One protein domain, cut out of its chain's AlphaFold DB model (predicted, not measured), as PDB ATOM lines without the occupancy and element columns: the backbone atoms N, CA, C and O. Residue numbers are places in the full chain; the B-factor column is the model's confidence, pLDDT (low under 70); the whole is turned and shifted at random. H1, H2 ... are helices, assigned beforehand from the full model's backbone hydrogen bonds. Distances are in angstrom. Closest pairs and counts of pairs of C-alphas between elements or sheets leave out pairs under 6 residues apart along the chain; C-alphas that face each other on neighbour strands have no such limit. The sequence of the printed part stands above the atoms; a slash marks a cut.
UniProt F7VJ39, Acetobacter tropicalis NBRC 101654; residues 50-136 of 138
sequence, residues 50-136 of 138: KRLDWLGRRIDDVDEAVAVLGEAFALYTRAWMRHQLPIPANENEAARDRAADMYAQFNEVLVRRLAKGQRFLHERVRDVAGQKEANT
ATOM      1  N   LYS A  50      21.249  -3.169   4.407       94.31
ATOM      2  CA  LYS A  50      20.426  -2.928   3.207       94.31
ATOM      3  C   LYS A  50      19.630  -4.156   2.761       94.31
ATOM      4  O   LYS A  50      18.503  -4.020   2.291       94.31
ATOM      5  N   ARG A  51      20.216  -5.355   2.859       94.12
ATOM      6  CA  ARG A  51      19.516  -6.608   2.527       94.12
ATOM      7  C   ARG A  51      18.408  -6.909   3.527       94.12
ATOM      8  O   ARG A  51      17.342  -7.342   3.104       94.12
ATOM      9  N   LEU A  52      18.656  -6.680   4.814       97.44
ATOM     10  CA  LEU A  52      17.655  -6.844   5.866       97.44
ATOM     11  C   LEU A  52      16.507  -5.846   5.696       97.44
ATOM     12  O   LEU A  52      15.357  -6.264   5.724       97.44
ATOM     13  N   ASP A  53      16.804  -4.580   5.408       95.75
ATOM     14  CA  ASP A  53      15.786  -3.556   5.142       95.75
ATOM     15  C   ASP A  53      14.918  -3.926   3.935       95.75
ATOM     16  O   ASP A  53      13.694  -3.805   3.967       95.75
ATOM     17  N   TRP A  54      15.542  -4.410   2.857       95.31
ATOM     18  CA  TRP A  54      14.816  -4.868   1.675       95.31
ATOM     19  C   TRP A  54      13.946  -6.097   1.964       95.31
ATOM     20  O   TRP A  54      12.817  -6.170   1.482       95.31
ATOM     21  N   LEU A  55      14.448  -7.051   2.757       97.38
ATOM     22  CA  LEU A  55      13.656  -8.195   3.208       97.38
ATOM     23  C   LEU A  55      12.478  -7.753   4.077       97.38
ATOM     24  O   LEU A  55      11.386  -8.272   3.878       97.38
ATOM     25  N   GLY A  56      12.682  -6.788   4.977       94.69
ATOM     26  CA  GLY A  56      11.622  -6.203   5.798       94.69
ATOM     27  C   GLY A  56      10.503  -5.630   4.937       94.69
ATOM     28  O   GLY A  56       9.371  -6.083   5.037       94.69
ATOM     29  N   ARG A  57      10.841  -4.763   3.976       95.75
ATOM     30  CA  ARG A  57       9.850  -4.209   3.034       95.75
ATOM     31  C   ARG A  57       9.117  -5.285   2.243       95.75
ATOM     32  O   ARG A  57       7.920  -5.185   2.029       95.75
ATOM     33  N   ARG A  58       9.824  -6.334   1.818       95.00
ATOM     34  CA  ARG A  58       9.202  -7.437   1.082       95.00
ATOM     35  C   ARG A  58       8.250  -8.261   1.954       95.00
ATOM     36  O   ARG A  58       7.314  -8.841   1.417       95.00
ATOM     37  N   ILE A  59       8.513  -8.359   3.255       95.38
ATOM     38  CA  ILE A  59       7.583  -8.965   4.213       95.38
ATOM     39  C   ILE A  59       6.355  -8.070   4.352       95.38
ATOM     40  O   ILE A  59       5.251  -8.580   4.196       95.38
ATOM     41  N   ASP A  60       6.544  -6.759   4.519       92.00
ATOM     42  CA  ASP A  60       5.441  -5.797   4.617       92.00
ATOM     43  C   ASP A  60       4.533  -5.848   3.371       92.00
ATOM     44  O   ASP A  60       3.315  -5.967   3.496       92.00
ATOM     45  N   ASP A  61       5.120  -5.873   2.168       92.06
ATOM     46  CA  ASP A  61       4.383  -6.002   0.900       92.06
ATOM     47  C   ASP A  61       3.556  -7.304   0.840       92.06
ATOM     48  O   ASP A  61       2.450  -7.343   0.294       92.06
ATOM     49  N   VAL A  62       4.100  -8.406   1.369       96.12
ATOM     50  CA  VAL A  62       3.407  -9.702   1.412       96.12
ATOM     51  C   VAL A  62       2.285  -9.681   2.441       96.12
ATOM     52  O   VAL A  62       1.207 -10.198   2.150       96.12
ATOM     53  N   ASP A  63       2.512  -9.089   3.609       89.75
ATOM     54  CA  ASP A  63       1.495  -8.958   4.649       89.75
ATOM     55  C   ASP A  63       0.313  -8.117   4.150       89.75
ATOM     56  O   ASP A  63      -0.841  -8.523   4.314       89.75
ATOM     57  N   GLU A  64       0.580  -7.016   3.440       90.94
ATOM     58  CA  GLU A  64      -0.454  -6.215   2.782       90.94
ATOM     59  C   GLU A  64      -1.203  -7.026   1.715       90.94
ATOM     60  O   GLU A  64      -2.436  -7.084   1.721       90.94
ATOM     61  N   ALA A  65      -0.486  -7.730   0.833       93.31
ATOM     62  CA  ALA A  65      -1.114  -8.565  -0.189       93.31
ATOM     63  C   ALA A  65      -1.994  -9.675   0.416       93.31
ATOM     64  O   ALA A  65      -3.074  -9.971  -0.102       93.31
ATOM     65  N   VAL A  66      -1.563 -10.285   1.524       92.75
ATOM     66  CA  VAL A  66      -2.336 -11.300   2.253       92.75
ATOM     67  C   VAL A  66      -3.575 -10.685   2.899       92.75
ATOM     68  O   VAL A  66      -4.645 -11.297   2.829       92.75
ATOM     69  N   ALA A  67      -3.470  -9.487   3.478       84.00
ATOM     70  CA  ALA A  67      -4.617  -8.769   4.027       84.00
ATOM     71  C   ALA A  67      -5.662  -8.479   2.937       84.00
ATOM     72  O   ALA A  67      -6.828  -8.853   3.090       84.00
ATOM     73  N   VAL A  68      -5.232  -7.941   1.790       90.50
ATOM     74  CA  VAL A  68      -6.099  -7.673   0.628       90.50
ATOM     75  C   VAL A  68      -6.768  -8.951   0.116       90.50
ATOM     76  O   VAL A  68      -7.971  -8.962  -0.154       90.50
ATOM     77  N   LEU A  69      -6.027 -10.058   0.008       92.94
ATOM     78  CA  LEU A  69      -6.598 -11.352  -0.382       92.94
ATOM     79  C   LEU A  69      -7.629 -11.859   0.636       92.94
ATOM     80  O   LEU A  69      -8.654 -12.415   0.236       92.94
ATOM     81  N   GLY A  70      -7.384 -11.658   1.932       87.62
ATOM     82  CA  GLY A  70      -8.327 -11.984   3.000       87.62
ATOM     83  C   GLY A  70      -9.633 -11.197   2.882       87.62
ATOM     84  O   GLY A  70     -10.715 -11.790   2.929       87.62
ATOM     85  N   GLU A  71      -9.543  -9.887   2.651       85.50
ATOM     86  CA  GLU A  71     -10.704  -9.020   2.421       85.50
ATOM     87  C   GLU A  71     -11.479  -9.419   1.159       85.50
ATOM     88  O   GLU A  71     -12.702  -9.586   1.196       85.50
ATOM     89  N   ALA A  72     -10.778  -9.646   0.047       90.50
ATOM     90  CA  ALA A  72     -11.391 -10.072  -1.207       90.50
ATOM     91  C   ALA A  72     -12.113 -11.422  -1.059       90.50
ATOM     92  O   ALA A  72     -13.237 -11.585  -1.541       90.50
ATOM     93  N   PHE A  73     -11.508 -12.382  -0.355       89.50
ATOM     94  CA  PHE A  73     -12.108 -13.689  -0.099       89.50
ATOM     95  C   PHE A  73     -13.356 -13.597   0.791       89.50
ATOM     96  O   PHE A  73     -14.360 -14.260   0.516       89.50
ATOM     97  N   ALA A  74     -13.324 -12.754   1.824       84.88
ATOM     98  CA  ALA A  74     -14.476 -12.461   2.671       84.88
ATOM     99  C   ALA A  74     -15.647 -11.885   1.853       84.88
ATOM    100  O   ALA A  74     -16.774 -12.389   1.925       84.88
ATOM    101  N   LEU A  75     -15.372 -10.876   1.018       86.38
ATOM    102  CA  LEU A  75     -16.361 -10.268   0.126       86.38
ATOM    103  C   LEU A  75     -16.926 -11.279  -0.879       86.38
ATOM    104  O   LEU A  75     -18.148 -11.370  -1.032       86.38
ATOM    105  N   TYR A  76     -16.057 -12.067  -1.517       86.94
ATOM    106  CA  TYR A  76     -16.452 -13.124  -2.446       86.94
ATOM    107  C   TYR A  76     -17.359 -14.152  -1.769       86.94
ATOM    108  O   TYR A  76     -18.436 -14.448  -2.277       86.94
ATOM    109  N   THR A  77     -16.965 -14.656  -0.599       84.88
ATOM    110  CA  THR A  77     -17.723 -15.678   0.136       84.88
ATOM    111  C   THR A  77     -19.112 -15.164   0.506       84.88
ATOM    112  O   THR A  77     -20.106 -15.859   0.294       84.88
ATOM    113  N   ARG A  78     -19.213 -13.914   0.974       81.31
ATOM    114  CA  ARG A  78     -20.497 -13.271   1.278       81.31
ATOM    115  C   ARG A  78     -21.377 -13.102   0.035       81.31
ATOM    116  O   ARG A  78     -22.586 -13.329   0.107       81.31
ATOM    117  N   ALA A  79     -20.799 -12.691  -1.094       81.50
ATOM    118  CA  ALA A  79     -21.525 -12.546  -2.356       81.50
ATOM    119  C   ALA A  79     -22.001 -13.906  -2.893       81.50
ATOM    120  O   ALA A  79     -23.161 -14.045  -3.279       81.50
ATOM    121  N   TRP A  80     -21.139 -14.922  -2.836       82.69
ATOM    122  CA  TRP A  80     -21.451 -16.289  -3.237       82.69
ATOM    123  C   TRP A  80     -22.589 -16.883  -2.398       82.69
ATOM    124  O   TRP A  80     -23.553 -17.400  -2.961       82.69
ATOM    125  N   MET A  81     -22.555 -16.721  -1.070       78.75
ATOM    126  CA  MET A  81     -23.642 -17.166  -0.187       78.75
ATOM    127  C   MET A  81     -24.978 -16.498  -0.534       78.75
ATOM    128  O   MET A  81     -26.011 -17.152  -0.500       78.75
ATOM    129  N   ARG A  82     -24.985 -15.224  -0.942       70.56
ATOM    130  CA  ARG A  82     -26.219 -14.550  -1.379       70.56
ATOM    131  C   ARG A  82     -26.793 -15.129  -2.678       70.56
ATOM    132  O   ARG A  82     -27.999 -15.070  -2.875       70.56
ATOM    133  N   HIS A  83     -25.948 -15.626  -3.579       69.12
ATOM    134  CA  HIS A  83     -26.365 -16.093  -4.906       69.12
ATOM    135  C   HIS A  83     -26.676 -17.590  -4.968       69.12
ATOM    136  O   HIS A  83     -27.466 -18.003  -5.813       69.12
ATOM    137  N   GLN A  84     -26.078 -18.403  -4.096       66.31
ATOM    138  CA  GLN A  84     -26.226 -19.856  -4.160       66.31
ATOM    139  C   GLN A  84     -27.494 -20.381  -3.467       66.31
ATOM    140  O   GLN A  84     -27.891 -21.519  -3.720       66.31
ATOM    141  N   LEU A  85     -28.141 -19.594  -2.597       61.06
ATOM    142  CA  LEU A  85     -29.385 -20.021  -1.962       61.06
ATOM    143  C   LEU A  85     -30.572 -19.815  -2.928       61.06
ATOM    144  O   LEU A  85     -30.808 -18.687  -3.363       61.06
ATOM    145  N   PRO A  86     -31.352 -20.867  -3.253       61.41
ATOM    146  CA  PRO A  86     -32.599 -20.727  -3.994       61.41
ATOM    147  C   PRO A  86     -33.628 -20.080  -3.072       61.41
ATOM    148  O   PRO A  86     -34.260 -20.749  -2.256       61.41
ATOM    149  N   ILE A  87     -33.747 -18.761  -3.154       58.56
ATOM    150  CA  ILE A  87     -34.680 -17.996  -2.336       58.56
ATOM    151  C   ILE A  87     -35.733 -17.448  -3.290       58.56
ATOM    152  O   ILE A  87     -35.365 -16.832  -4.296       58.56
ATOM    153  N   PRO A  88     -37.027 -17.735  -3.061       60.22
ATOM    154  CA  PRO A  88     -38.074 -17.269  -3.951       60.22
ATOM    155  C   PRO A  88     -38.039 -15.734  -4.021       60.22
ATOM    156  O   PRO A  88     -37.774 -15.050  -3.031       60.22
ATOM    157  N   ALA A  89     -38.234 -15.190  -5.227       60.47
ATOM    158  CA  ALA A  89     -37.926 -13.797  -5.581       60.47
ATOM    159  C   ALA A  89     -38.653 -12.724  -4.734       60.47
ATOM    160  O   ALA A  89     -38.323 -11.540  -4.814       60.47
ATOM    161  N   ASN A  90     -39.633 -13.132  -3.927       63.59
ATOM    162  CA  ASN A  90     -40.454 -12.316  -3.040       63.59
ATOM    163  C   ASN A  90     -39.906 -12.166  -1.602       63.59
ATOM    164  O   ASN A  90     -40.452 -11.360  -0.857       63.59
ATOM    165  N   GLU A  91     -38.828 -12.859  -1.209       65.06
ATOM    166  CA  GLU A  91     -38.286 -12.839   0.168       65.06
ATOM    167  C   GLU A  91     -36.826 -12.349   0.247       65.06
ATOM    168  O   GLU A  91     -35.968 -12.926   0.915       65.06
ATOM    169  N   ASN A  92     -36.517 -11.243  -0.437       65.94
ATOM    170  CA  ASN A  92     -35.158 -10.682  -0.494       65.94
ATOM    171  C   ASN A  92     -34.579 -10.239   0.865       65.94
ATOM    172  O   ASN A  92     -33.360 -10.122   0.989       65.94
ATOM    173  N   GLU A  93     -35.414  -9.949   1.863       70.19
ATOM    174  CA  GLU A  93     -34.964  -9.533   3.200       70.19
ATOM    175  C   GLU A  93     -34.568 -10.747   4.051       70.19
ATOM    176  O   GLU A  93     -33.404 -10.864   4.429       70.19
ATOM    177  N   ALA A  94     -35.456 -11.743   4.169       69.19
ATOM    178  CA  ALA A  94     -35.152 -13.032   4.801       69.19
ATOM    179  C   ALA A  94     -33.946 -13.736   4.147       69.19
ATOM    180  O   ALA A  94     -33.161 -14.420   4.811       69.19
ATOM    181  N   ALA A  95     -33.746 -13.518   2.843       68.00
ATOM    182  CA  ALA A  95     -32.574 -13.980   2.117       68.00
ATOM    183  C   ALA A  95     -31.250 -13.405   2.618       68.00
ATOM    184  O   ALA A  95     -30.243 -14.111   2.731       68.00
ATOM    185  N   ARG A  96     -31.240 -12.091   2.852       70.56
ATOM    186  CA  ARG A  96     -30.053 -11.350   3.277       70.56
ATOM    187  C   ARG A  96     -29.684 -11.715   4.702       70.56
ATOM    188  O   ARG A  96     -28.497 -11.919   4.956       70.56
ATOM    189  N   ASP A  97     -30.681 -11.867   5.564       79.06
ATOM    190  CA  ASP A  97     -30.494 -12.249   6.962       79.06
ATOM    191  C   ASP A  97     -29.910 -13.658   7.062       79.06
ATOM    192  O   ASP A  97     -28.859 -13.860   7.668       79.06
ATOM    193  N   ARG A  98     -30.474 -14.620   6.320       76.56
ATOM    194  CA  ARG A  98     -29.943 -15.990   6.282       76.56
ATOM    195  C   ARG A  98     -28.508 -16.060   5.755       76.56
ATOM    196  O   ARG A  98     -27.692 -16.817   6.280       76.56
ATOM    197  N   ALA A  99     -28.175 -15.287   4.720       76.12
ATOM    198  CA  ALA A  99     -26.808 -15.228   4.202       76.12
ATOM    199  C   ALA A  99     -25.833 -14.582   5.205       76.12
ATOM    200  O   ALA A  99     -24.672 -14.990   5.278       76.12
ATOM    201  N   ALA A 100     -26.289 -13.595   5.984       81.88
ATOM    202  CA  ALA A 100     -25.497 -12.989   7.050       81.88
ATOM    203  C   ALA A 100     -25.218 -13.990   8.185       81.88
ATOM    204  O   ALA A 100     -24.064 -14.125   8.594       81.88
ATOM    205  N   ASP A 101     -26.227 -14.755   8.609       84.25
ATOM    206  CA  ASP A 101     -26.084 -15.796   9.633       84.25
ATOM    207  C   ASP A 101     -25.118 -16.906   9.199       84.25
ATOM    208  O   ASP A 101     -24.241 -17.319   9.961       84.25
ATOM    209  N   MET A 102     -25.222 -17.365   7.947       81.88
ATOM    210  CA  MET A 102     -24.306 -18.370   7.396       81.88
ATOM    211  C   MET A 102     -22.864 -17.861   7.322       81.88
ATOM    212  O   MET A 102     -21.927 -18.609   7.607       81.88
ATOM    213  N   TYR A 103     -22.673 -16.587   6.977       83.56
ATOM    214  CA  TYR A 103     -21.353 -15.965   6.956       83.56
ATOM    215  C   TYR A 103     -20.751 -15.851   8.367       83.56
ATOM    216  O   TYR A 103     -19.564 -16.125   8.559       83.56
ATOM    217  N   ALA A 104     -21.564 -15.515   9.371       86.19
ATOM    218  CA  ALA A 104     -21.134 -15.485  10.767       86.19
ATOM    219  C   ALA A 104     -20.709 -16.879  11.267       86.19
ATOM    220  O   ALA A 104     -19.621 -17.022  11.827       86.19
ATOM    221  N   GLN A 105     -21.507 -17.918  10.988       85.81
ATOM    222  CA  GLN A 105     -21.165 -19.307  11.329       85.81
ATOM    223  C   GLN A 105     -19.891 -19.781  10.618       85.81
ATOM    224  O   GLN A 105     -19.039 -20.429  11.228       85.81
ATOM    225  N   PHE A 106     -19.724 -19.429   9.339       84.88
ATOM    226  CA  PHE A 106     -18.504 -19.721   8.590       84.88
ATOM    227  C   PHE A 106     -17.268 -19.115   9.267       84.88
ATOM    228  O   PHE A 106     -16.281 -19.824   9.479       84.88
ATOM    229  N   ASN A 107     -17.336 -17.840   9.661       86.19
ATOM    230  CA  ASN A 107     -16.238 -17.175  10.364       86.19
ATOM    231  C   ASN A 107     -15.927 -17.841  11.707       86.19
ATOM    232  O   ASN A 107     -14.757 -18.034  12.031       86.19
ATOM    233  N   GLU A 108     -16.944 -18.241  12.472       88.06
ATOM    234  CA  GLU A 108     -16.735 -18.922  13.753       88.06
ATOM    235  C   GLU A 108     -15.992 -20.258  13.575       88.06
ATOM    236  O   GLU A 108     -15.022 -20.547  14.285       88.06
ATOM    237  N   VAL A 109     -16.400 -21.064  12.588       86.56
ATOM    238  CA  VAL A 109     -15.731 -22.331  12.253       86.56
ATOM    239  C   VAL A 109     -14.300 -22.081  11.781       86.56
ATOM    240  O   VAL A 109     -13.382 -22.788  12.208       86.56
ATOM    241  N   LEU A 110     -14.089 -21.067  10.936       83.00
ATOM    242  CA  LEU A 110     -12.775 -20.703  10.416       83.00
ATOM    243  C   LEU A 110     -11.817 -20.296  11.544       83.00
ATOM    244  O   LEU A 110     -10.729 -20.863  11.648       83.00
ATOM    245  N   VAL A 111     -12.231 -19.383  12.427       84.56
ATOM    246  CA  VAL A 111     -11.433 -18.933  13.580       84.56
ATOM    247  C   VAL A 111     -11.098 -20.107  14.496       84.56
ATOM    248  O   VAL A 111      -9.939 -20.299  14.868       84.56
ATOM    249  N   ARG A 112     -12.087 -20.956  14.804       85.06
ATOM    250  CA  ARG A 112     -11.893 -22.150  15.639       85.06
ATOM    251  C   ARG A 112     -10.887 -23.128  15.026       85.06
ATOM    252  O   ARG A 112     -10.121 -23.753  15.757       85.06
ATOM    253  N   ARG A 113     -10.879 -23.279  13.701       80.12
ATOM    254  CA  ARG A 113      -9.950 -24.164  12.981       80.12
ATOM    255  C   ARG A 113      -8.535 -23.587  12.906       80.12
ATOM    256  O   ARG A 113      -7.571 -24.318  13.131       80.12
ATOM    257  N   LEU A 114      -8.416 -22.281  12.661       78.25
ATOM    258  CA  LEU A 114      -7.139 -21.561  12.677       78.25
ATOM    259  C   LEU A 114      -6.478 -21.622  14.060       78.25
ATOM    260  O   LEU A 114      -5.300 -21.962  14.148       78.25
ATOM    261  N   ALA A 115      -7.242 -21.393  15.135       77.88
ATOM    262  CA  ALA A 115      -6.757 -21.484  16.515       77.88
ATOM    263  C   ALA A 115      -6.230 -22.885  16.881       77.88
ATOM    264  O   ALA A 115      -5.313 -23.019  17.684       77.88
ATOM    265  N   LYS A 116      -6.774 -23.939  16.260       74.81
ATOM    266  CA  LYS A 116      -6.319 -25.329  16.430       74.81
ATOM    267  C   LYS A 116      -5.095 -25.690  15.578       74.81
ATOM    268  O   LYS A 116      -4.665 -26.839  15.600       74.81
ATOM    269  N   GLY A 117      -4.558 -24.758  14.787       61.09
ATOM    270  CA  GLY A 117      -3.403 -25.004  13.918       61.09
ATOM    271  C   GLY A 117      -3.687 -25.935  12.733       61.09
ATOM    272  O   GLY A 117      -2.760 -26.303  12.011       61.09
ATOM    273  N   GLN A 118      -4.953 -26.287  12.485       61.34
ATOM    274  CA  GLN A 118      -5.382 -27.080  11.331       61.34
ATOM    275  C   GLN A 118      -5.392 -26.197  10.082       61.34
ATOM    276  O   GLN A 118      -6.435 -25.825   9.543       61.34
ATOM    277  N   ARG A 119      -4.196 -25.808   9.634       61.31
ATOM    278  CA  ARG A 119      -4.024 -25.131   8.351       61.31
ATOM    279  C   ARG A 119      -4.422 -26.129   7.269       61.31
ATOM    280  O   ARG A 119      -3.849 -27.211   7.197       61.31
ATOM    281  N   PHE A 120      -5.363 -25.744   6.412       55.19
ATOM    282  CA  PHE A 120      -5.851 -26.531   5.267       55.19
ATOM    283  C   PHE A 120      -4.716 -27.150   4.421       55.19
ATOM    284  O   PHE A 120      -4.862 -28.220   3.834       55.19
ATOM    285  N   LEU A 121      -3.557 -26.485   4.395       51.69
ATOM    286  CA  LEU A 121      -2.344 -26.935   3.715       51.69
ATOM    287  C   LEU A 121      -1.722 -28.196   4.338       51.69
ATOM    288  O   LEU A 121      -1.174 -29.018   3.613       51.69
ATOM    289  N   HIS A 122      -1.813 -28.383   5.657       51.38
ATOM    290  CA  HIS A 122      -1.200 -29.528   6.334       51.38
ATOM    291  C   HIS A 122      -2.003 -30.825   6.140       51.38
ATOM    292  O   HIS A 122      -1.422 -31.902   6.037       51.38
ATOM    293  N   GLU A 123      -3.328 -30.718   6.009       53.81
ATOM    294  CA  GLU A 123      -4.203 -31.855   5.694       53.81
ATOM    295  C   GLU A 123      -3.999 -32.349   4.252       53.81
ATOM    296  O   GLU A 123      -3.789 -33.538   4.042       53.81
ATOM    297  N   ARG A 124      -3.916 -31.441   3.265       53.78
ATOM    298  CA  ARG A 124      -3.621 -31.802   1.862       53.78
ATOM    299  C   ARG A 124      -2.271 -32.507   1.700       53.78
ATOM    300  O   ARG A 124      -2.169 -33.447   0.918       53.78
ATOM    301  N   VAL A 125      -1.234 -32.069   2.421       50.50
ATOM    302  CA  VAL A 125       0.091 -32.717   2.376       50.50
ATOM    303  C   VAL A 125       0.027 -34.140   2.938       50.50
ATOM    304  O   VAL A 125       0.660 -35.030   2.375       50.50
ATOM    305  N   ARG A 126      -0.768 -34.380   3.992       52.22
ATOM    306  CA  ARG A 126      -0.992 -35.734   4.527       52.22
ATOM    307  C   ARG A 126      -1.780 -36.624   3.573       52.22
ATOM    308  O   ARG A 126      -1.379 -37.768   3.397       52.22
ATOM    309  N   ASP A 127      -2.819 -36.113   2.919       55.03
ATOM    310  CA  ASP A 127      -3.597 -36.906   1.959       55.03
ATOM    311  C   ASP A 127      -2.762 -37.295   0.728       55.03
ATOM    312  O   ASP A 127      -2.807 -38.439   0.277       55.03
ATOM    313  N   VAL A 128      -1.925 -36.380   0.221       55.97
ATOM    314  CA  VAL A 128      -1.012 -36.663  -0.901       55.97
ATOM    315  C   VAL A 128       0.118 -37.620  -0.490       55.97
ATOM    316  O   VAL A 128       0.513 -38.479  -1.279       55.97
ATOM    317  N   ALA A 129       0.634 -37.508   0.738       55.72
ATOM    318  CA  ALA A 129       1.627 -38.444   1.269       55.72
ATOM    319  C   ALA A 129       1.031 -39.848   1.494       55.72
ATOM    320  O   ALA A 129       1.626 -40.835   1.066       55.72
ATOM    321  N   GLY A 130      -0.179 -39.940   2.055       56.06
ATOM    322  CA  GLY A 130      -0.896 -41.203   2.260       56.06
ATOM    323  C   GLY A 130      -1.291 -41.899   0.952       56.06
ATOM    324  O   GLY A 130      -1.231 -43.123   0.858       56.06
ATOM    325  N   GLN A 131      -1.609 -41.138  -0.103       54.22
ATOM    326  CA  GLN A 131      -1.835 -41.696  -1.444       54.22
ATOM    327  C   GLN A 131      -0.559 -42.255  -2.095       54.22
ATOM    328  O   GLN A 131      -0.642 -43.225  -2.850       54.22
ATOM    329  N   LYS A 132       0.623 -41.693  -1.805       52.44
ATOM    330  CA  LYS A 132       1.904 -42.225  -2.309       52.44
ATOM    331  C   LYS A 132       2.293 -43.550  -1.650       52.44
ATOM    332  O   LYS A 132       2.797 -44.436  -2.341       52.44
ATOM    333  N   GLU A 133       2.035 -43.711  -0.354       53.88
ATOM    334  CA  GLU A 133       2.313 -44.966   0.361       53.88
ATOM    335  C   GLU A 133       1.382 -46.101  -0.094       53.88
ATOM    336  O   GLU A 133       1.844 -47.214  -0.341       53.88
ATOM    337  N   ALA A 134       0.102 -45.805  -0.341       56.03
ATOM    338  CA  ALA A 134      -0.859 -46.782  -0.860       56.03
ATOM    339  C   ALA A 134      -0.552 -47.262  -2.295       56.03
ATOM    340  O   ALA A 134      -0.917 -48.377  -2.659       56.03
ATOM    341  N   ASN A 135       0.126 -46.444  -3.109       53.94
ATOM    342  CA  ASN A 135       0.468 -46.782  -4.498       53.94
ATOM    343  C   ASN A 135       1.847 -47.455  -4.656       53.94
ATOM    344  O   ASN A 135       2.184 -47.897  -5.748       53.94
ATOM    345  N   THR A 136       2.650 -47.524  -3.590       55.09
ATOM    346  CA  THR A 136       3.971 -48.193  -3.596       55.09
ATOM    347  C   THR A 136       3.895 -49.618  -3.025       55.09
ATOM    348  O   THR A 136       4.820 -50.406  -3.187       55.09
TER     349      THR A 136
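Overview. This is residues 50 to 136 of the 138 residues of a protein of Acetobacter tropicalis NBRC 101654 (UniProt F7VJ39). A long straight helix, H1, and a shorter one, H2, that folds back from its far end make an open V-shaped helical hairpin, in contact near the link between them; the third helix, H3, sticks out as a free arm beyond the end of H2. Residues 50 to 73, which belong to H1, also stand free. The printed part has 87 residues with three named helices, H1, H2 and H3 along the chain, and no named strand; the class is all helix. The whole is extended, with a radius of gyration of the C-alphas of 19.6 A, and flat in outline, spanning 59 by 47 by 21 A.

Along the chain. H1, residues 50 to 84, is the longest helix at 50.2 A from first to last C-alpha; it begins with C-alpha 50 at (20.426, -2.928, 3.207). H2, residues 92 to 115, measures 34.8 A, and its C-alpha 92 is at (-35.158, -10.682, -0.494). H3, residues 120 to 136, measures 25.4 A and ends with C-alpha 136 at (3.971, -48.193, -3.596).

Arrangement. H1 and H2 form a helical hairpin and touch, the closest C-alphas being those of Arg 82 and Ala 99, 5.7 A apart. H1 touches H2 with residues 77 to 82 alone, and H2 touches H1 with residues 95 to 103 alone. They run opposite ways at a steep tilt of 39 degrees. H3 is apart from both H1 and H2. In H1, H2 and H3, every O i to N i+4 pair is within hydrogen-bond range.

Size, cuts and confidence. The C-alphas of Lys 50 and Asn 90 are the two farthest apart, at 61.9 A. The printed part has no cut. The link from H1 to H2 is short, with 7 residues, and that from H2 to H3 is tight, with 4. The mean pLDDT of the printed part is 76.0; residues 83 to 92, 94 to 95 and 117 to 136 are under 70.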